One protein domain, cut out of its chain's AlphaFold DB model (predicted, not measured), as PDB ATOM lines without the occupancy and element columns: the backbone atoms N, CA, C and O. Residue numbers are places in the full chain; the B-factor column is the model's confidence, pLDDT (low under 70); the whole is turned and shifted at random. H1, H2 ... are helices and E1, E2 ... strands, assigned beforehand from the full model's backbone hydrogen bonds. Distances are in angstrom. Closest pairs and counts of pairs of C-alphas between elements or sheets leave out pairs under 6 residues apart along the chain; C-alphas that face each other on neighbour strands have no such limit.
ATOM      1  N   CYS A  24     -40.004  34.685 -39.425       96.38
ATOM      2  CA  CYS A  24     -39.894  35.464 -38.197       96.38
ATOM      3  C   CYS A  24     -39.790  34.561 -36.963       96.38
ATOM      4  O   CYS A  24     -39.023  34.868 -36.049       96.38
ATOM      5  N   GLU A  25     -40.490  33.425 -36.954       95.75
ATOM      6  CA  GLU A  25     -40.340  32.405 -35.912       95.75
ATOM      7  C   GLU A  25     -38.974  31.727 -35.984       95.75
ATOM      8  O   GLU A  25     -38.294  31.608 -34.965       95.75
ATOM      9  N   THR A  26     -38.511  31.354 -37.179       95.25
ATOM     10  CA  THR A  26     -37.172  30.770 -37.359       95.25
ATOM     11  C   THR A  26     -36.084  31.722 -36.852       95.25
ATOM     12  O   THR A  26     -35.146  31.305 -36.159       95.25
ATOM     13  N   GLN A  27     -36.228  33.022 -37.122       95.62
ATOM     14  CA  GLN A  27     -35.329  34.046 -36.601       95.62
ATOM     15  C   GLN A  27     -35.415  34.177 -35.074       95.62
ATOM     16  O   GLN A  27     -34.372  34.192 -34.417       95.62
ATOM     17  N   TRP A  28     -36.623  34.216 -34.502       96.00
ATOM     18  CA  TRP A  28     -36.849  34.221 -33.052       96.00
ATOM     19  C   TRP A  28     -36.119  33.060 -32.361       96.00
ATOM     20  O   TRP A  28     -35.275  33.271 -31.488       96.00
ATOM     21  N   GLN A  29     -36.356  31.837 -32.839       94.31
ATOM     22  CA  GLN A  29     -35.785  30.607 -32.286       94.31
ATOM     23  C   GLN A  29     -34.254  30.537 -32.414       94.31
ATOM     24  O   GLN A  29     -33.578  29.937 -31.571       94.31
ATOM     25  N   THR A  30     -33.695  31.143 -33.463       94.12
ATOM     26  CA  THR A  30     -32.246  31.183 -33.703       94.12
ATOM     27  C   THR A  30     -31.555  32.207 -32.811       94.12
ATOM     28  O   THR A  30     -30.523  31.913 -32.204       94.12
ATOM     29  N   GLU A  31     -32.101  33.419 -32.724       94.19
ATOM     30  CA  GLU A  31     -31.447  34.525 -32.029       94.19
ATOM     31  C   GLU A  31     -31.623  34.469 -30.512       94.19
ATOM     32  O   GLU A  31     -30.732  34.933 -29.798       94.19
ATOM     33  N   GLN A  32     -32.690  33.846 -29.992       92.19
ATOM     34  CA  GLN A  32     -32.884  33.694 -28.541       92.19
ATOM     35  C   GLN A  32     -31.766  32.876 -27.863       92.19
ATOM     36  O   GLN A  32     -31.476  33.065 -26.684       92.19
ATOM     37  N   LYS A  33     -31.069  32.015 -28.617       92.44
ATOM     38  CA  LYS A  33     -29.994  31.139 -28.115       92.44
ATOM     39  C   LYS A  33     -28.643  31.845 -27.928       92.44
ATOM     40  O   LYS A  33     -27.686  31.212 -27.494       92.44
ATOM     41  N   LYS A  34     -28.537  33.127 -28.288       93.06
ATOM     42  CA  LYS A  34     -27.280  33.891 -28.301       93.06
ATOM     43  C   LYS A  34     -27.343  35.023 -27.258       93.06
ATOM     44  O   LYS A  34     -27.670  36.148 -27.603       93.06
ATOM     45  N   PRO A  35     -27.091  34.773 -25.968       93.44
ATOM     46  CA  PRO A  35     -27.294  35.795 -24.943       93.44
ATOM     47  C   PRO A  35     -26.383  37.017 -25.138       93.44
ATOM     48  O   PRO A  35     -25.191  36.879 -25.419       93.44
ATOM     49  N   ILE A  36     -26.934  38.216 -24.923       96.56
ATOM     50  CA  ILE A  36     -26.183  39.481 -24.866       96.56
ATOM     51  C   ILE A  36     -26.538  40.276 -23.614       96.56
ATOM     52  O   ILE A  36     -27.630  40.154 -23.065       96.56
ATOM     53  N   GLN A  37     -25.618  41.137 -23.189       96.75
ATOM     54  CA  GLN A  37     -25.847  42.052 -22.075       96.75
ATOM     55  C   GLN A  37     -26.623  43.282 -22.552       96.75
ATOM     56  O   GLN A  37     -26.130  44.053 -23.382       96.75
ATOM     57  N   ILE A  38     -27.823  43.473 -22.005       97.19
ATOM     58  CA  ILE A  38     -28.692  44.616 -22.291       97.19
ATOM     59  C   ILE A  38     -28.949  45.363 -20.989       97.19
ATOM     60  O   ILE A  38     -29.458  44.803 -20.023       97.19
ATOM     61  N   ARG A  39     -28.634  46.657 -20.968       97.06
ATOM     62  CA  ARG A  39     -28.917  47.524 -19.824       97.06
ATOM     63  C   ARG A  39     -30.071  48.457 -20.157       97.06
ATOM     64  O   ARG A  39     -29.934  49.304 -21.037       97.06
ATOM     65  N   LYS A  40     -31.184  48.363 -19.427       96.00
ATOM     66  CA  LYS A  40     -32.222  49.403 -19.453       96.00
ATOM     67  C   LYS A  40     -31.680  50.660 -18.770       96.00
ATOM     68  O   LYS A  40     -31.165  50.588 -17.657       96.00
ATOM     69  N   LEU A  41     -31.740  51.794 -19.462       96.81
ATOM     70  CA  LEU A  41     -31.222  53.069 -18.966       96.81
ATOM     71  C   LEU A  41     -32.316  53.893 -18.303       96.81
ATOM     72  O   LEU A  41     -32.164  54.321 -17.166       96.81
ATOM     73  N   LYS A  42     -33.398  54.149 -19.039       96.25
ATOM     74  CA  LYS A  42     -34.513  54.980 -18.587       96.25
ATOM     75  C   LYS A  42     -35.756  54.714 -19.421       96.25
ATOM     76  O   LYS A  42     -35.656  54.167 -20.518       96.25
ATOM     77  N   ARG A  43     -36.892  55.178 -18.916       96.00
ATOM     78  CA  ARG A  43     -38.091  55.426 -19.709       96.00
ATOM     79  C   ARG A  43     -38.142  56.908 -20.081       96.00
ATOM     80  O   ARG A  43     -37.634  57.742 -19.330       96.00
ATOM     81  N   GLN A  44     -38.651  57.232 -21.261       94.44
ATOM     82  CA  GLN A  44     -38.800  58.613 -21.717       94.44
ATOM     83  C   GLN A  44     -40.065  58.764 -22.561       94.44
ATOM     84  O   GLN A  44     -40.533  57.777 -23.119       94.44
ATOM     85  N   HIS A  45     -40.566  59.991 -22.692       94.00
ATOM     86  CA  HIS A  45     -41.673  60.296 -23.594       94.00
ATOM     87  C   HIS A  45     -41.243  60.158 -25.061       94.00
ATOM     88  O   HIS A  45     -40.135  60.570 -25.431       94.00
ATOM     89  N   CYS A  46     -42.101  59.561 -25.884       89.88
ATOM     90  CA  CYS A  46     -41.847  59.250 -27.285       89.88
ATOM     91  C   CYS A  46     -43.128  59.435 -28.099       89.88
ATOM     92  O   CYS A  46     -44.221  59.182 -27.602       89.88
ATOM     93  N   ALA A  47     -42.985  59.841 -29.364       86.38
ATOM     94  CA  ALA A  47     -44.122  59.931 -30.274       86.38
ATOM     95  C   ALA A  47     -44.842  58.581 -30.381       86.38
ATOM     96  O   ALA A  47     -44.204  57.520 -30.335       86.38
ATOM     97  N   LEU A  48     -46.162  58.632 -30.563       86.50
ATOM     98  CA  LEU A  48     -46.958  57.431 -30.759       86.50
ATOM     99  C   LEU A  48     -46.498  56.727 -32.040       86.50
ATOM    100  O   LEU A  48     -46.159  57.352 -33.046       86.50
ATOM    101  N   ILE A  49     -46.468  55.396 -32.012       83.44
ATOM    102  CA  ILE A  49     -45.865  54.596 -33.088       83.44
ATOM    103  C   ILE A  49     -46.529  54.803 -34.462       83.44
ATOM    104  O   ILE A  49     -45.891  54.581 -35.487       83.44
ATOM    105  N   TRP A  50     -47.795  55.224 -34.497       84.25
ATOM    106  CA  TRP A  50     -48.549  55.504 -35.721       84.25
ATOM    107  C   TRP A  50     -48.373  56.946 -36.218       84.25
ATOM    108  O   TRP A  50     -48.702  57.238 -37.364       84.25
ATOM    109  N   GLU A  51     -47.808  57.837 -35.403       86.25
ATOM    110  CA  GLU A  51     -47.482  59.218 -35.787       86.25
ATOM    111  C   GLU A  51     -46.079  59.326 -36.400       86.25
ATOM    112  O   GLU A  51     -45.767  60.270 -37.126       86.25
ATOM    113  N   ASP A  52     -45.218  58.335 -36.157       88.56
ATOM    114  CA  ASP A  52     -43.885  58.281 -36.743       88.56
ATOM    115  C   ASP A  52     -43.919  57.671 -38.157       88.56
ATOM    116  O   ASP A  52     -44.257  56.500 -38.364       88.56
ATOM    117  N   ALA A  53     -43.511  58.456 -39.159       92.06
ATOM    118  CA  ALA A  53     -43.537  58.050 -40.564       92.06
ATOM    119  C   ALA A  53     -42.653  56.825 -40.874       92.06
ATOM    120  O   ALA A  53     -43.012  55.997 -41.719       92.06
ATOM    121  N   LYS A  54     -41.505  56.670 -40.197       93.56
ATOM    122  CA  LYS A  54     -40.635  55.500 -40.392       93.56
ATOM    123  C   LYS A  54     -41.242  54.260 -39.754       93.56
ATOM    124  O   LYS A  54     -41.192  53.191 -40.361       93.56
ATOM    125  N   VAL A  55     -41.842  54.383 -38.572       93.00
ATOM    126  CA  VAL A  55     -42.552  53.254 -37.951       93.00
ATOM    127  C   VAL A  55     -43.765  52.868 -38.793       93.00
ATOM    128  O   VAL A  55     -43.942  51.694 -39.089       93.00
ATOM    129  N   SER A  56     -44.513  53.833 -39.321       93.62
ATOM    130  CA  SER A  56     -45.611  53.574 -40.259       93.62
ATOM    131  C   SER A  56     -45.163  52.796 -41.505       93.62
ATOM    132  O   SER A  56     -45.847  51.873 -41.947       93.62
ATOM    133  N   ALA A  57     -43.993  53.116 -42.066       96.19
ATOM    134  CA  ALA A  57     -43.415  52.351 -43.173       96.19
ATOM    135  C   ALA A  57     -43.003  50.923 -42.758       96.19
ATOM    136  O   ALA A  57     -43.142  49.990 -43.551       96.19
ATOM    137  N   LEU A  58     -42.529  50.738 -41.522       97.06
ATOM    138  CA  LEU A  58     -42.200  49.425 -40.964       97.06
ATOM    139  C   LEU A  58     -43.465  48.568 -40.817       97.06
ATOM    140  O   LEU A  58     -43.477  47.423 -41.260       97.06
ATOM    141  N   LEU A  59     -44.537  49.143 -40.262       95.88
ATOM    142  CA  LEU A  59     -45.835  48.484 -40.096       95.88
ATOM    143  C   LEU A  59     -46.405  48.029 -41.444       95.88
ATOM    144  O   LEU A  59     -46.812  46.878 -41.583       95.88
ATOM    145  N   LYS A  60     -46.337  48.883 -42.472       95.94
ATOM    146  CA  LYS A  60     -46.750  48.516 -43.837       95.94
ATOM    147  C   LYS A  60     -45.955  47.327 -44.386       95.94
ATOM    148  O   LYS A  60     -46.549  46.450 -45.004       95.94
ATOM    149  N   LYS A  61     -44.641  47.252 -44.132       96.88
ATOM    150  CA  LYS A  61     -43.820  46.089 -44.528       96.88
ATOM    151  C   LYS A  61     -44.224  44.791 -43.825       96.88
ATOM    152  O   LYS A  61     -44.021  43.728 -44.397       96.88
ATOM    153  N   MET A  62     -44.791  44.875 -42.624       95.75
ATOM    154  CA  MET A  62     -45.354  43.726 -41.903       95.75
ATOM    155  C   MET A  62     -46.782  43.376 -42.358       95.75
ATOM    156  O   MET A  62     -47.388  42.466 -41.802       95.75
ATOM    157  N   GLY A  63     -47.354  44.111 -43.320       95.44
ATOM    158  CA  GLY A  63     -48.754  43.957 -43.722       95.44
ATOM    159  C   GLY A  63     -49.754  44.518 -42.705       95.44
ATOM    160  O   GLY A  63     -50.908  44.097 -42.688       95.44
ATOM    161  N   LEU A  64     -49.333  45.448 -41.842       94.88
ATOM    162  CA  LEU A  64     -50.173  46.042 -40.800       94.88
ATOM    163  C   LEU A  64     -50.708  47.412 -41.218       94.88
ATOM    164  O   LEU A  64     -50.015  48.222 -41.843       94.88
ATOM    165  N   ASN A  65     -51.941  47.705 -40.804       94.19
ATOM    166  CA  ASN A  65     -52.524  49.028 -40.970       94.19
ATOM    167  C   ASN A  65     -52.101  49.950 -39.814       94.19
ATOM    168  O   ASN A  65     -52.615  49.849 -38.704       94.19
ATOM    169  N   HIS A  66     -51.192  50.888 -40.084       90.81
ATOM    170  CA  HIS A  66     -50.805  51.935 -39.125       90.81
ATOM    171  C   HIS A  66     -51.973  52.811 -38.625       90.81
ATOM    172  O   HIS A  66     -51.885  53.332 -37.524       90.81
ATOM    173  N   ASN A  67     -53.083  52.908 -39.369       91.06
ATOM    174  CA  ASN A  67     -54.280  53.669 -38.983       91.06
ATOM    175  C   ASN A  67     -55.360  52.793 -38.320       91.06
ATOM    176  O   ASN A  67     -56.539  53.143 -38.350       91.06
ATOM    177  N   ASN A  68     -55.004  51.615 -37.803       92.12
ATOM    178  CA  ASN A  68     -55.945  50.762 -37.084       92.12
ATOM    179  C   ASN A  68     -56.362  51.437 -35.761       92.12
ATOM    180  O   ASN A  68     -55.513  51.759 -34.934       92.12
ATOM    181  N   ASP A  69     -57.662  51.622 -35.542       92.44
ATOM    182  CA  ASP A  69     -58.228  52.262 -34.345       92.44
ATOM    183  C   ASP A  69     -58.122  51.387 -33.079       92.44
ATOM    184  O   ASP A  69     -58.526  51.787 -31.981       92.44
ATOM    185  N   GLN A  70     -57.610  50.165 -33.226       93.31
ATOM    186  CA  GLN A  70     -57.261  49.294 -32.116       93.31
ATOM    187  C   GLN A  70     -55.908  49.613 -31.485       93.31
ATOM    188  O   GLN A  70     -55.656  49.113 -30.389       93.31
ATOM    189  N   TRP A  71     -55.037  50.383 -32.147       93.69
ATOM    190  CA  TRP A  71     -53.710  50.660 -31.612       93.69
ATOM    191  C   TRP A  71     -53.775  51.367 -30.257       93.69
ATOM    192  O   TRP A  71     -54.423  52.398 -30.094       93.69
ATOM    193  N   MET A  72     -53.038  50.815 -29.303       92.81
ATOM    194  CA  MET A  72     -52.798  51.367 -27.980       92.81
ATOM    195  C   MET A  72     -51.297  51.382 -27.737       92.81
ATOM    196  O   MET A  72     -50.604  50.401 -27.999       92.81
ATOM    197  N   ALA A  73     -50.785  52.487 -27.214       88.25
ATOM    198  CA  ALA A  73     -49.411  52.605 -26.761       88.25
ATOM    199  C   ALA A  73     -49.381  53.558 -25.573       88.25
ATOM    200  O   ALA A  73     -50.213  54.459 -25.469       88.25
ATOM    201  N   THR A  74     -48.404  53.369 -24.695       76.56
ATOM    202  CA  THR A  74     -47.981  54.461 -23.828       76.56
ATOM    203  C   THR A  74     -47.220  55.442 -24.711       76.56
ATOM    204  O   THR A  74     -46.398  55.025 -25.527       76.56
ATOM    205  N   ASP A  75     -47.425  56.738 -24.535       85.69
ATOM    206  CA  ASP A  75     -46.581  57.811 -25.083       85.69
ATOM    207  C   ASP A  75     -45.160  57.807 -24.468       85.69
ATOM    208  O   ASP A  75     -44.437  58.798 -24.464       85.69
ATOM    209  N   GLU A  76     -44.741  56.659 -23.944       92.50
ATOM    210  CA  GLU A  76     -43.472  56.382 -23.314       92.50
ATOM    211  C   GLU A  76     -42.792  55.220 -24.031       92.50
ATOM    212  O   GLU A  76     -43.425  54.238 -24.426       92.50
ATOM    213  N   CYS A  77     -41.472  55.295 -24.134       94.31
ATOM    214  CA  CYS A  77     -40.654  54.222 -24.659       94.31
ATOM    215  C   CYS A  77     -39.393  54.016 -23.811       94.31
ATOM    216  O   CYS A  77     -38.928  54.911 -23.093       94.31
ATOM    217  N   ASP A  78     -38.843  52.805 -23.856       96.00
ATOM    218  CA  ASP A  78     -37.659  52.455 -23.079       96.00
ATOM    219  C   ASP A  78     -36.387  52.778 -23.873       96.00
ATOM    220  O   ASP A  78     -36.281  52.505 -25.069       96.00
ATOM    221  N   VAL A  79     -35.377  53.317 -23.195       97.75
ATOM    222  CA  VAL A  79     -34.023  53.448 -23.735       97.75
ATOM    223  C   VAL A  79     -33.167  52.334 -23.160       97.75
ATOM    224  O   VAL A  79     -32.994  52.238 -21.942       97.75
ATOM    225  N   ILE A  80     -32.592  51.517 -24.035       98.00
ATOM    226  CA  ILE A  80     -31.690  50.422 -23.670       98.00
ATOM    227  C   ILE A  80     -30.291  50.663 -24.232       98.00
ATOM    228  O   ILE A  80     -30.103  51.431 -25.178       98.00
ATOM    229  N   GLN A  81     -29.299  49.999 -23.654       97.88
ATOM    230  CA  GLN A  81     -27.909  50.064 -24.079       97.88
ATOM    231  C   GLN A  81     -27.331  48.662 -24.255       97.88
ATOM    232  O   GLN A  81     -27.478  47.809 -23.379       97.88
ATOM    233  N   VAL A  82     -26.630  48.464 -25.373       97.62
ATOM    234  CA  VAL A  82     -25.847  47.261 -25.677       97.62
ATOM    235  C   VAL A  82     -24.443  47.703 -26.069       97.62
ATOM    236  O   VAL A  82     -24.256  48.447 -27.037       97.62
ATOM    237  N   GLY A  83     -23.442  47.298 -25.286       95.69
ATOM    238  CA  GLY A  83     -22.098  47.865 -25.390       95.69
ATOM    239  C   GLY A  83     -22.128  49.381 -25.156       95.69
ATOM    240  O   GLY A  83     -22.583  49.842 -24.112       95.69
ATOM    241  N   GLN A  84     -21.672  50.162 -26.138       94.88
ATOM    242  CA  GLN A  84     -21.693  51.633 -26.097       94.88
ATOM    243  C   GLN A  84     -22.875  52.253 -26.864       94.88
ATOM    244  O   GLN A  84     -23.047  53.470 -26.854       94.88
ATOM    245  N   GLN A  85     -23.694  51.440 -27.536       97.38
ATOM    246  CA  GLN A  85     -24.780  51.920 -28.388       97.38
ATOM    247  C   GLN A  85     -26.101  51.955 -27.626       97.38
ATOM    248  O   GLN A  85     -26.441  51.015 -26.905       97.38
ATOM    249  N   LYS A  86     -26.845  53.050 -27.807       97.62
ATOM    250  CA  LYS A  86     -28.184  53.238 -27.249       97.62
ATOM    251  C   LYS A  86     -29.239  52.946 -28.304       97.62
ATOM    252  O   LYS A  86     -29.059  53.272 -29.477       97.62
ATOM    253  N   TYR A  87     -30.348  52.390 -27.847       98.06
ATOM    254  CA  TYR A  87     -31.491  52.043 -28.670       98.06
ATOM    255  C   TYR A  87     -32.772  52.502 -27.994       98.06
ATOM    256  O   TYR A  87     -32.852  52.567 -26.767       98.06
ATOM    257  N   THR A  88     -33.768  52.801 -28.815       96.94
ATOM    258  CA  THR A  88     -35.109  53.173 -28.373       96.94
ATOM    259  C   THR A  88     -36.059  52.019 -28.664       96.94
ATOM    260  O   THR A  88     -36.127  51.567 -29.806       96.94
ATOM    261  N   LEU A  89     -36.756  51.532 -27.642       96.31
ATOM    262  CA  LEU A  89     -37.683  50.408 -27.706       96.31
ATOM    263  C   LEU A  89     -39.118  50.907 -27.528       96.31
ATOM    264  O   LEU A  89     -39.504  51.315 -26.434       96.31
ATOM    265  N   TYR A  90     -39.903  50.813 -28.592       95.00
ATOM    266  CA  TYR A  90     -41.324  51.134 -28.613       95.00
ATOM    267  C   TYR A  90     -42.152  49.871 -28.401       95.00
ATOM    268  O   TYR A  90     -41.788  48.795 -28.887       95.00
ATOM    269  N   GLN A  91     -43.275  50.022 -27.705       94.31
ATOM    270  CA  GLN A  91     -44.254  48.966 -27.475       94.31
ATOM    271  C   GLN A  91     -45.648  49.503 -27.772       94.31
ATOM    272  O   GLN A  91     -45.960  50.646 -27.444       94.31
ATOM    273  N   ALA A  92     -46.470  48.675 -28.397       94.75
ATOM    274  CA  ALA A  92     -47.879  48.954 -28.619       94.75
ATOM    275  C   ALA A  92     -48.651  47.640 -28.696       94.75
ATOM    276  O   ALA A  92     -48.053  46.571 -28.797       94.75
ATOM    277  N   TYR A  93     -49.972  47.710 -28.671       94.38
ATOM    278  CA  TYR A  93     -50.828  46.539 -28.786       94.38
ATOM    279  C   TYR A  93     -52.186  46.894 -29.388       94.38
ATOM    280  O   TYR A  93     -52.538  48.069 -29.499       94.38
ATOM    281  N   TYR A  94     -52.949  45.881 -29.785       94.75
ATOM    282  CA  TYR A  94     -54.361  46.030 -30.123       94.75
ATOM    283  C   TYR A  94     -55.244  45.876 -28.887       94.75
ATOM    284  O   TYR A  94     -55.166  44.863 -28.195       94.75
ATOM    285  N   LYS A  95     -56.108  46.869 -28.635       92.00
ATOM    286  CA  LYS A  95     -56.956  46.957 -27.432       92.00
ATOM    287  C   LYS A  95     -57.800  45.706 -27.161       92.00
ATOM    288  O   LYS A  95     -57.887  45.290 -26.013       92.00
ATOM    289  N   ASN A  96     -58.400  45.114 -28.197       90.69
ATOM    290  CA  ASN A  96     -59.304  43.969 -28.047       90.69
ATOM    291  C   ASN A  96     -58.612  42.638 -28.355       90.69
ATOM    292  O   ASN A  96     -58.943  41.620 -27.758       90.69
ATOM    293  N   ASP A  97     -57.658  42.652 -29.282       91.31
ATOM    294  CA  ASP A  97     -57.049  41.435 -29.823       91.31
ATOM    295  C   ASP A  97     -55.763  41.020 -29.088       91.31
ATOM    296  O   ASP A  97     -55.159  40.011 -29.441       91.31
ATOM    297  N   LEU A  98     -55.310  41.808 -28.099       88.12
ATOM    298  CA  LEU A  98     -54.108  41.580 -27.271       88.12
ATOM    299  C   LEU A  98     -52.845  41.206 -28.073       88.12
ATOM    300  O   LEU A  98     -51.920  40.563 -27.570       88.12
ATOM    301  N   SER A  99     -52.826  41.606 -29.343       94.62
ATOM    302  CA  SER A  99     -51.720  41.412 -30.269       94.62
ATOM    303  C   SER A  99     -50.709  42.526 -30.058       94.62
ATOM    304  O   SER A  99     -51.089  43.696 -30.013       94.62
ATOM    305  N   ASN A 100     -49.428  42.181 -29.930       94.50
ATOM    306  CA  ASN A 100     -48.416  43.089 -29.383       94.50
ATOM    307  C   ASN A 100     -47.353  43.425 -30.428       94.50
ATOM    308  O   ASN A 100     -46.834  42.538 -31.105       94.50
ATOM    309  N   LEU A 101     -46.983  44.698 -30.508       96.25
ATOM    310  CA  LEU A 101     -45.904  45.226 -31.328       96.25
ATOM    311  C   LEU A 101     -44.708  45.606 -30.453       96.25
ATOM    312  O   LEU A 101     -44.848  46.340 -29.476       96.25
ATOM    313  N   TYR A 102     -43.519  45.212 -30.895       96.88
ATOM    314  CA  TYR A 102     -42.247  45.689 -30.366       96.88
ATOM    315  C   TYR A 102     -41.405  46.253 -31.506       96.88
ATOM    316  O   TYR A 102     -41.221  45.587 -32.524       96.88
ATOM    317  N   VAL A 103     -40.862  47.460 -31.342       97.56
ATOM    318  CA  VAL A 103     -39.992  48.092 -32.346       97.56
ATOM    319  C   VAL A 103     -38.724  48.608 -31.688       97.56
ATOM    320  O   VAL A 103     -38.780  49.347 -30.711       97.56
ATOM    321  N   LEU A 104     -37.575  48.271 -32.262       98.00
ATOM    322  CA  LEU A 104     -36.272  48.784 -31.868       98.00
ATOM    323  C   LEU A 104     -35.765  49.792 -32.897       98.00
ATOM    324  O   LEU A 104     -35.767  49.512 -34.097       98.00
ATOM    325  N   ARG A 105     -35.274  50.936 -32.420       97.50
ATOM    326  CA  ARG A 105     -34.627  51.980 -33.223       97.50
ATOM    327  C   ARG A 105     -33.203  52.227 -32.749       97.50
ATOM    328  O   ARG A 105     -32.992  52.445 -31.557       97.50
ATOM    329  N   ASP A 106     -32.245  52.249 -33.672       97.62
ATOM    330  CA  ASP A 106     -30.878  52.708 -33.385       97.62
ATOM    331  C   ASP A 106     -30.687  54.217 -33.622       97.62
ATOM    332  O   ASP A 106     -31.569  54.916 -34.119       97.62
ATOM    333  N   SER A 107     -29.501  54.730 -33.288       95.25
ATOM    334  CA  SER A 107     -29.140  56.142 -33.487       95.25
ATOM    335  C   SER A 107     -29.121  56.587 -34.953       95.25
ATOM    336  O   SER A 107     -29.211  57.780 -35.226       95.25
ATOM    337  N   ASN A 108     -29.018  55.648 -35.896       96.38
ATOM    338  CA  ASN A 108     -29.028  55.916 -37.334       96.38
ATOM    339  C   ASN A 108     -30.448  55.834 -37.920       96.38
ATOM    340  O   ASN A 108     -30.632  55.903 -39.136       96.38
ATOM    341  N   ASN A 109     -31.471  55.714 -37.064       95.06
ATOM    342  CA  ASN A 109     -32.869  55.545 -37.440       95.06
ATOM    343  C   ASN A 109     -33.125  54.312 -38.327       95.06
ATOM    344  O   ASN A 109     -34.049  54.338 -39.153       95.06
ATOM    345  N   ASN A 110     -32.319  53.257 -38.174       98.19
ATOM    346  CA  ASN A 110     -32.690  51.922 -38.624       98.19
ATOM    347  C   ASN A 110     -33.723  51.356 -37.649       98.19
ATOM    348  O   ASN A 110     -33.668  51.620 -36.445       98.19
ATOM    349  N   LEU A 111     -34.658  50.573 -38.178       98.00
ATOM    350  CA  LEU A 111     -35.733  49.962 -37.416       98.00
ATOM    351  C   LEU A 111     -35.786  48.467 -37.658       98.00
ATOM    352  O   LEU A 111     -35.589  47.986 -38.775       98.00
ATOM    353  N   TYR A 112     -36.159  47.759 -36.609       98.38
ATOM    354  CA  TYR A 112     -36.609  46.387 -36.697       98.38
ATOM    355  C   TYR A 112     -37.761  46.187 -35.721       98.38
ATOM    356  O   TYR A 112     -37.774  46.812 -34.660       98.38
ATOM    357  N   GLY A 113     -38.724  45.337 -36.060       97.94
ATOM    358  CA  GLY A 113     -39.823  45.057 -35.150       97.94
ATOM    359  C   GLY A 113     -40.414  43.669 -35.303       97.94
ATOM    360  O   GLY A 113     -40.189  42.993 -36.308       97.94
ATOM    361  N   PHE A 114     -41.192  43.298 -34.293       98.00
ATOM    362  CA  PHE A 114     -42.057  42.130 -34.274       98.00
ATOM    363  C   PHE A 114     -43.483  42.548 -33.959       98.00
ATOM    364  O   PHE A 114     -43.699  43.413 -33.112       98.00
ATOM    365  N   PHE A 115     -44.436  41.876 -34.585       97.62
ATOM    366  CA  PHE A 115     -45.837  41.907 -34.222       97.62
ATOM    367  C   PHE A 115     -46.312  40.478 -33.969       97.62
ATOM    368  O   PHE A 115     -46.264  39.643 -34.872       97.62
ATOM    369  N   ARG A 116     -46.723  40.200 -32.731       97.38
ATOM    370  CA  ARG A 116     -47.346  38.937 -32.332       97.38
ATOM    371  C   ARG A 116     -48.844  39.066 -32.571       97.38
ATOM    372  O   ARG A 116     -49.523  39.687 -31.756       97.38
ATOM    373  N   ASP A 117     -49.319  38.524 -33.686       97.31
ATOM    374  CA  ASP A 117     -50.730  38.536 -34.064       97.31
ATOM    375  C   ASP A 117     -51.432  37.308 -33.475       97.31
ATOM    376  O   ASP A 117     -51.055  36.173 -33.766       97.31
ATOM    377  N   LEU A 118     -52.426  37.530 -32.619       96.06
ATOM    378  CA  LEU A 118     -53.250  36.469 -32.029       96.06
ATOM    379  C   LEU A 118     -54.516  36.207 -32.857       96.06
ATOM    380  O   LEU A 118     -55.326  35.345 -32.514       96.06
ATOM    381  N   GLY A 119     -54.710  36.951 -33.947       94.94
ATOM    382  CA  GLY A 119     -55.967  37.014 -34.667       94.94
ATOM    383  C   GLY A 119     -57.004  37.851 -33.923       94.94
ATOM    384  O   GLY A 119     -56.675  38.776 -33.184       94.94
ATOM    385  N   LYS A 120     -58.284  37.553 -34.148       95.00
ATOM    386  CA  LYS A 120     -59.392  38.350 -33.610       95.00
ATOM    387  C   LYS A 120     -59.926  37.731 -32.329       95.00
ATOM    388  O   LYS A 120     -60.276  36.552 -32.327       95.00
ATOM    389  N   TYR A 121     -60.095  38.520 -31.276       93.94
ATOM    390  CA  TYR A 121     -60.773  38.035 -30.079       93.94
ATOM    391  C   TYR A 121     -62.296  37.960 -30.288       93.94
ATOM    392  O   TYR A 121     -62.941  38.910 -30.746       93.94
ATOM    393  N   SER A 122     -62.885  36.805 -29.973       93.44
ATOM    394  CA  SER A 122     -64.329  36.579 -30.001       93.44
ATOM    395  C   SER A 122     -64.898  36.665 -28.591       93.44
ATOM    396  O   SER A 122     -64.715  35.755 -27.791       93.44
ATOM    397  N   PHE A 123     -65.668  37.719 -28.316       90.44
ATOM    398  CA  PHE A 123     -66.391  37.874 -27.047       90.44
ATOM    399  C   PHE A 123     -67.500  36.833 -26.847       90.44
ATOM    400  O   PHE A 123     -67.942  36.614 -25.727       90.44
ATOM    401  N   VAL A 124     -67.971  36.203 -27.930       93.56
ATOM    402  CA  VAL A 124     -69.004  35.158 -27.868       93.56
ATOM    403  C   VAL A 124     -68.395  33.819 -27.467       93.56
ATOM    404  O   VAL A 124     -68.994  33.071 -26.704       93.56
ATOM    405  N   GLU A 125     -67.211  33.513 -27.994       92.50
ATOM    406  CA  GLU A 125     -66.535  32.231 -27.769       92.50
ATOM    407  C   GLU A 125     -65.463  32.303 -26.674       92.50
ATOM    408  O   GLU A 125     -64.824  31.290 -26.404       92.50
ATOM    409  N   ASP A 126     -65.262  33.487 -26.087       90.12
ATOM    410  CA  ASP A 126     -64.232  33.801 -25.088       90.12
ATOM    411  C   ASP A 126     -62.843  33.267 -25.477       90.12
ATOM    412  O   ASP A 126     -62.143  32.600 -24.714       90.12
ATOM    413  N   LYS A 127     -62.458  33.492 -26.738       90.44
ATOM    414  CA  LYS A 127     -61.183  33.008 -27.275       90.44
ATOM    415  C   LYS A 127     -60.708  33.813 -28.475       90.44
ATOM    416  O   LYS A 127     -61.495  34.444 -29.184       90.44
ATOM    417  N   PHE A 128     -59.414  33.713 -28.748       92.06
ATOM    418  CA  PHE A 128     -58.831  34.186 -29.997       92.06
ATOM    419  C   PHE A 128     -59.195  33.257 -31.155       92.06
ATOM    420  O   PHE A 128     -59.133  32.034 -31.031       92.06
ATOM    421  N   ILE A 129     -59.570  33.854 -32.283       95.31
ATOM    422  CA  ILE A 129     -59.709  33.203 -33.581       95.31
ATOM    423  C   ILE A 129     -58.413  33.501 -34.347       95.31
ATOM    424  O   ILE A 129     -58.275  34.622 -34.850       95.31
ATOM    425  N   PRO A 130     -57.467  32.543 -34.419       94.56
ATOM    426  CA  PRO A 130     -56.153  32.782 -35.002       94.56
ATOM    427  C   PRO A 130     -56.226  33.121 -36.491       94.56
ATOM    428  O   PRO A 130     -57.191  32.782 -37.185       94.56
ATOM    429  N   THR A 131     -55.175  33.758 -37.005       93.62
ATOM    430  CA  THR A 131     -55.035  33.970 -38.449       93.62
ATOM    431  C   THR A 131     -54.806  32.635 -39.172       93.62
ATOM    432  O   THR A 131     -54.440  31.625 -38.572       93.62
ATOM    433  N   GLN A 132     -54.992  32.621 -40.494       91.69
ATOM    434  CA  GLN A 132     -54.757  31.419 -41.310       91.69
ATOM    435  C   GLN A 132     -53.289  30.958 -41.298       91.69
ATOM    436  O   GLN A 132     -53.008  29.798 -41.580       91.69
ATOM    437  N   THR A 133     -52.367  31.870 -40.993       92.88
ATOM    438  CA  THR A 133     -50.914  31.661 -40.953       92.88
ATOM    439  C   THR A 133     -50.387  31.449 -39.536       92.88
ATOM    440  O   THR A 133     -49.175  31.380 -39.342       92.88
ATOM    441  N   ALA A 134     -51.277  31.334 -38.548       94.50
ATOM    442  CA  ALA A 134     -50.894  31.102 -37.170       94.50
ATOM    443  C   ALA A 134     -50.239  29.729 -36.977       94.50
ATOM    444  O   ALA A 134     -50.621  28.721 -37.578       94.50
ATOM    445  N   ASN A 135     -49.262  29.686 -36.080       94.31
ATOM    446  CA  ASN A 135     -48.629  28.464 -35.630       94.31
ATOM    447  C   ASN A 135     -49.577  27.628 -34.747       94.31
ATOM    448  O   ASN A 135     -50.707  28.010 -34.432       94.31
ATOM    449  N   ARG A 136     -49.090  26.475 -34.277       92.94
ATOM    450  CA  ARG A 136     -49.862  25.552 -33.421       92.94
ATOM    451  C   ARG A 136     -50.311  26.145 -32.072       92.94
ATOM    452  O   ARG A 136     -51.101  25.517 -31.377       92.94
ATOM    453  N   HIS A 137     -49.786  27.306 -31.688       93.88
ATOM    454  CA  HIS A 137     -50.131  28.048 -30.476       93.88
ATOM    455  C   HIS A 137     -51.064  29.235 -30.757       93.88
ATOM    456  O   HIS A 137     -51.312  30.036 -29.860       93.88
ATOM    457  N   GLY A 138     -51.592  29.347 -31.981       93.94
ATOM    458  CA  GLY A 138     -52.507  30.418 -32.370       93.94
ATOM    459  C   GLY A 138     -51.820  31.765 -32.593       93.94
ATOM    460  O   GLY A 138     -52.502  32.784 -32.630       93.94
ATOM    461  N   VAL A 139     -50.494  31.776 -32.742       95.75
ATOM    462  CA  VAL A 139     -49.706  32.989 -32.965       95.75
ATOM    463  C   VAL A 139     -49.240  33.068 -34.412       95.75
ATOM    464  O   VAL A 139     -48.633  32.132 -34.918       95.75
ATOM    465  N   ASP A 140     -49.447  34.212 -35.051       96.38
ATOM    466  CA  ASP A 140     -48.837  34.566 -36.330       96.38
ATOM    467  C   ASP A 140     -47.804  35.677 -36.118       96.38
ATOM    468  O   ASP A 140     -48.127  36.845 -35.879       96.38
ATOM    469  N   LEU A 141     -46.529  35.290 -36.133       96.94
ATOM    470  CA  LEU A 141     -45.433  36.209 -35.865       96.94
ATOM    471  C   LEU A 141     -45.016  36.940 -37.144       96.94
ATOM    472  O   LEU A 141     -44.540  36.332 -38.101       96.94
ATOM    473  N   LYS A 142     -45.128  38.267 -37.137       97.56
ATOM    474  CA  LYS A 142     -44.736  39.137 -38.255       97.56
ATOM    475  C   LYS A 142     -43.519  39.957 -37.861       97.56
ATOM    476  O   LYS A 142     -43.405  40.404 -36.723       97.56
ATOM    477  N   CYS A 143     -42.606  40.185 -38.793       97.94
ATOM    478  CA  CYS A 143     -41.388  40.946 -38.550       97.94
ATOM    479  C   CYS A 143     -40.949  41.688 -39.809       97.94
ATOM    480  O   CYS A 143     -41.248  41.283 -40.931       97.94
ATOM    481  N   ALA A 144     -40.248  42.805 -39.632       98.00
ATOM    482  CA  ALA A 144     -39.693  43.567 -40.741       98.00
ATOM    483  C   ALA A 144     -38.494  44.402 -40.295       98.00
ATOM    484  O   ALA A 144     -38.345  44.735 -39.119       98.00
ATOM    485  N   ALA A 145     -37.680  44.791 -41.278       97.75
ATOM    486  CA  ALA A 145     -36.581  45.735 -41.129       97.75
ATOM    487  C   ALA A 145     -36.760  46.962 -42.041       97.75
ATOM    488  O   ALA A 145     -37.193  46.866 -43.202       97.75
ATOM    489  N   LEU A 146     -36.330  48.118 -41.540       97.06
ATOM    490  CA  LEU A 146     -36.021  49.302 -42.335       97.06
ATOM    491  C   LEU A 146     -34.586  49.737 -42.057       97.06
ATOM    492  O   LEU A 146     -34.239  50.056 -40.923       97.06
ATOM    493  N   GLY A 147     -33.772  49.793 -43.108       95.25
ATOM    494  CA  GLY A 147     -32.342  50.065 -42.998       95.25
ATOM    495  C   GLY A 147     -31.496  48.793 -43.029       95.25
ATOM    496  O   GLY A 147     -31.985  47.727 -43.398       95.25
ATOM    497  N   ASN A 148     -30.214  48.918 -42.690       94.19
ATOM    498  CA  ASN A 148     -29.195  47.890 -42.942       94.19
ATOM    499  C   ASN A 148     -28.457  47.400 -41.682       94.19
ATOM    500  O   ASN A 148     -27.426  46.738 -41.787       94.19
ATOM    501  N   ASN A 149     -28.972  47.691 -40.484       96.69
ATOM    502  CA  ASN A 149     -28.369  47.215 -39.241       96.69
ATOM    503  C   ASN A 149     -28.813  45.778 -38.915       96.69
ATOM    504  O   ASN A 149     -29.873  45.548 -38.332       96.69
ATOM    505  N   SER A 150     -27.958  44.810 -39.249       95.06
ATOM    506  CA  SER A 150     -28.196  43.376 -39.032       95.06
ATOM    507  C   SER A 150     -28.230  42.945 -37.561       95.06
ATOM    508  O   SER A 150     -28.644  41.826 -37.272       95.06
ATOM    509  N   LYS A 151     -27.830  43.810 -36.618       96.62
ATOM    510  CA  LYS A 151     -27.838  43.497 -35.179       96.62
ATOM    511  C   LYS A 151     -29.195  43.735 -34.520       96.62
ATOM    512  O   LYS A 151     -29.438  43.197 -33.444       96.62
ATOM    513  N   LEU A 152     -30.076  44.534 -35.128       97.94
ATOM    514  CA  LEU A 152     -31.351  44.908 -34.505       97.94
ATOM    515  C   LEU A 152     -32.275  43.727 -34.187       97.94
ATOM    516  O   LEU A 152     -32.823  43.733 -33.084       97.94
ATOM    517  N   PRO A 153     -32.437  42.714 -35.065       97.38
ATOM    518  CA  PRO A 153     -33.253  41.551 -34.735       97.38
ATOM    519  C   PRO A 153     -32.740  40.858 -33.484       97.38
ATOM    520  O   PRO A 153     -33.488  40.643 -32.538       97.38
ATOM    521  N   HIS A 154     -31.435  40.605 -33.454       97.88
ATOM    522  CA  HIS A 154     -30.774  39.955 -32.341       97.88
ATOM    523  C   HIS A 154     -31.000  40.701 -31.012       97.88
ATOM    524  O   HIS A 154     -31.417  40.104 -30.021       97.88
ATOM    525  N   ILE A 155     -30.804  42.024 -31.011       98.38
ATOM    526  CA  ILE A 155     -30.979  42.861 -29.816       98.38
ATOM    527  C   ILE A 155     -32.435  42.884 -29.348       98.38
ATOM    528  O   ILE A 155     -32.688  42.764 -28.150       98.38
ATOM    529  N   LEU A 156     -33.388  43.037 -30.272       98.38
ATOM    530  CA  LEU A 156     -34.804  43.087 -29.923       98.38
ATOM    531  C   LEU A 156     -35.283  41.752 -29.342       98.38
ATOM    532  O   LEU A 156     -35.938  41.740 -28.305       98.38
ATOM    533  N   ILE A 157     -34.909  40.635 -29.973       97.94
ATOM    534  CA  ILE A 157     -35.275  39.283 -29.522       97.94
ATOM    535  C   ILE A 157     -34.746  39.047 -28.116       97.94
ATOM    536  O   ILE A 157     -35.502  38.668 -27.228       97.94
ATOM    537  N   GLN A 158     -33.468  39.348 -27.887       97.88
ATOM    538  CA  GLN A 158     -32.850  39.192 -26.575       97.88
ATOM    539  C   GLN A 158     -33.501  40.092 -25.523       97.88
ATOM    540  O   GLN A 158     -33.736  39.643 -24.406       97.88
ATOM    541  N   ASN A 159     -33.863  41.329 -25.870       97.06
ATOM    542  CA  ASN A 159     -34.555  42.217 -24.939       97.06
ATOM    543  C   ASN A 159     -35.924  41.674 -24.502       97.06
ATOM    544  O   ASN A 159     -36.251  41.743 -23.318       97.06
ATOM    545  N   ILE A 160     -36.710  41.140 -25.437       96.38
ATOM    546  CA  ILE A 160     -38.044  40.593 -25.152       96.38
ATOM    547  C   ILE A 160     -37.920  39.269 -24.387       96.38
ATOM    548  O   ILE A 160     -38.558  39.087 -23.351       96.38
ATOM    549  N   PHE A 161     -37.035  38.379 -24.836       95.69
ATOM    550  CA  PHE A 161     -36.832  37.069 -24.222       95.69
ATOM    551  C   PHE A 161     -36.296  37.166 -22.786       95.69
ATOM    552  O   PHE A 161     -36.765  36.452 -21.905       95.69
ATOM    553  N   GLN A 162     -35.375  38.096 -22.502       94.62
ATOM    554  CA  GLN A 162     -34.846  38.320 -21.145       94.62
ATOM    555  C   GLN A 162     -35.890  38.870 -20.161       94.62
ATOM    556  O   GLN A 162     -35.708  38.740 -18.953       94.62
ATOM    557  N   ARG A 163     -36.997  39.444 -20.654       92.69
ATOM    558  CA  ARG A 163     -38.168  39.790 -19.827       92.69
ATOM    559  C   ARG A 163     -39.053  38.580 -19.528       92.69
ATOM    560  O   ARG A 163     -39.999  38.703 -18.766       92.69
ATOM    561  N   GLY A 164     -38.755  37.417 -20.110       93.50
ATOM    562  CA  GLY A 164     -39.537  36.191 -19.969       93.50
ATOM    563  C   GLY A 164     -40.722  36.105 -20.929       93.50
ATOM    564  O   GLY A 164     -41.663  35.371 -20.639       93.50
ATOM    565  N   ILE A 165     -40.717  36.866 -22.027       94.94
ATOM    566  CA  ILE A 165     -41.775  36.844 -23.045       94.94
ATOM    567  C   ILE A 165     -41.306  35.976 -24.218       94.94
ATOM    568  O   ILE A 165     -40.304  36.292 -24.862       94.94
ATOM    569  N   ASP A 166     -42.044  34.906 -24.512       94.88
ATOM    570  CA  ASP A 166     -41.868  34.110 -25.730       94.88
ATOM    571  C   ASP A 166     -42.861  34.573 -26.797       94.88
ATOM    572  O   ASP A 166     -44.068  34.446 -26.616       94.88
ATOM    573  N   LEU A 167     -42.375  35.118 -27.915       95.19
ATOM    574  CA  LEU A 167     -43.262  35.632 -28.956       95.19
ATOM    575  C   LEU A 167     -43.944  34.551 -29.792       95.19
ATOM    576  O   LEU A 167     -44.871  34.902 -30.511       95.19
ATOM    577  N   THR A 168     -43.542  33.278 -29.714       94.88
ATOM    578  CA  THR A 168     -44.236  32.195 -30.439       94.88
ATOM    579  C   THR A 168     -45.420  31.612 -29.665       94.88
ATOM    580  O   THR A 168     -46.128  30.758 -30.190       94.88
ATOM    581  N   HIS A 169     -45.641  32.074 -28.433       93.88
ATOM    582  CA  HIS A 169     -46.740  31.684 -27.554       93.88
ATOM    583  C   HIS A 169     -47.385  32.935 -26.950       93.88
ATOM    584  O   HIS A 169     -46.790  34.010 -26.943       93.88
ATOM    585  N   TYR A 170     -48.605  32.815 -26.430       92.12
ATOM    586  CA  TYR A 170     -49.237  33.873 -25.644       92.12
ATOM    587  C   TYR A 170     -49.483  33.399 -24.214       92.12
ATOM    588  O   TYR A 170     -49.991  32.298 -24.003       92.12
ATOM    589  N   SER A 171     -49.156  34.252 -23.243       89.62
ATOM    590  CA  SER A 171     -49.615  34.139 -21.860       89.62
ATOM    591  C   SER A 171     -50.134  35.493 -21.385       89.62
ATOM    592  O   SER A 171     -49.538  36.526 -21.689       89.62
ATOM    593  N   PHE A 172     -51.201  35.491 -20.584       86.38
ATOM    594  CA  PHE A 172     -51.695  36.703 -19.924       86.38
ATOM    595  C   PHE A 172     -50.643  37.342 -19.009       86.38
ATOM    596  O   PHE A 172     -50.619  38.567 -18.870       86.38
ATOM    597  N   ASP A 173     -49.725  36.542 -18.456       88.25
ATOM    598  CA  ASP A 173     -48.622  37.035 -17.626       88.25
ATOM    599  C   ASP A 173     -47.690  37.975 -18.400       88.25
ATOM    600  O   ASP A 173     -47.024  38.814 -17.795       88.25
ATOM    601  N   ASP A 174     -47.646  37.878 -19.734       86.81
ATOM    602  CA  ASP A 174     -46.813  38.751 -20.564       86.81
ATOM    603  C   ASP A 174     -47.194  40.226 -20.440       86.81
ATOM    604  O   ASP A 174     -46.335  41.090 -20.600       86.81
ATOM    605  N   ASN A 175     -48.449  40.523 -20.095       80.12
ATOM    606  CA  ASN A 175     -48.929  41.893 -19.913       80.12
ATOM    607  C   ASN A 175     -48.337  42.563 -18.657       80.12
ATOM    608  O   ASN A 175     -48.438  43.778 -18.507       80.12
ATOM    609  N   SER A 176     -47.738  41.780 -17.754       81.62
ATOM    610  CA  SER A 176     -47.139  42.258 -16.502       81.62
ATOM    611  C   SER A 176     -45.608  42.401 -16.545       81.62
ATOM    612  O   SER A 176     -45.013  42.822 -15.551       81.62
ATOM    613  N   LYS A 177     -44.966  42.046 -17.670       79.50
ATOM    614  CA  LYS A 177     -43.499  41.955 -17.834       79.50
ATOM    615  C   LYS A 177     -42.871  43.170 -18.525       79.50
ATOM    616  O   LYS A 177     -43.585  44.016 -19.103       79.50
TER     617      LYS A 177
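Overview. This is residues 24 to 177 of the 177 residues of an uncharacterized protein of Acinetobacter piscicola (UniProt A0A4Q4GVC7). A twisted sheet of six strands has helices over both faces, H1 and H3 over one and H2 over the other. Past one end of the sheet, E5 runs on into a small two-stranded hairpin, E6 and E7, while H4, close to the last residue, is not on the sheet. The printed part has 154 residues, with four named helices and eight named strands in the order H1 E1 H2 E2 E3 E4 E5 E6 E7 E8 H3 H4. The large sheet, in the order E1 E2 E3 E4 E5 E8, is antiparallel throughout, and the class is mixed, helices and strands. The whole is compact, with a radius of gyration of the C-alphas of 14.9 A and spans of 50 by 34 by 28 A.

Arrangement. H1, residues 24 to 31, stands up from the sheet at 63 degrees over the edge strand E8, residues 140 to 146; their closest C-alphas, Cys 24 and Cys 143, are 5.7 A apart. The other edge strand, E1, residues 39 to 45, is antiparallel to E2, residues 76 to 82, with N 41 and O 79 within hydrogen-bond range at 2.8 A. H2, residues 53 to 61, is on the opposite face from H1 at a height over the sheet of 8.6 A, and on the local plane it runs slantwise at 47 degrees to E5, residues 111 to 117. E2, E3, residues 85 to 94, E4, residues 100 to 106, and E5 form a meander, each strand the antiparallel neighbour of the one before, linked by hairpins. Within hydrogen-bond range are N 80 and O 87 at 2.9 A, N 90 and O 103 at 2.8 A, N 104 and O 112 at 2.8 A, and, between E5 and E8, N 115 and O 142 at 2.8 A. E5 runs on at 26 degrees into E6, residues 120 to 122, which forms a hairpin with E7, residues 127 to 129; N 129 and O 120 are 2.8 A apart. H3, residues 152 to 162, is on the same face as H1, completing three layers, helices on both faces of a sheet; the closest C-alphas of H3 and E5, Leu 152 and Tyr 112, are 5.9 A apart. H1 and H3 touch, about perpendicular at 77 degrees, closest at the C-alphas of Glu 31 and His 154, 5.5 A. H4, residues 172 to 176, is apart from H3. In H1, H2 and H3 every O i to N i+4 pair is within hydrogen-bond range; in H4 0 of 1 is, beside 2 of 2 O i to N i+3 pairs.

Along the chain. H1 begins at C-alpha 24, (-39.894, 35.464, -38.197). E3 is the longest strand, 30.2 A from first to last C-alpha; E4 and E8 measure 20.4 A each, and H3 15.3 A. H4 ends at C-alpha 176, (-47.139, 42.258, -16.502).

Size, cuts and confidence. The C-alphas of Gln 84 and Val 124, the two farthest apart, are 50.1 A apart. The printed part has no cut, and the one long link is H2 to E2, 14 residues. No printed residue has a pLDDT under 70.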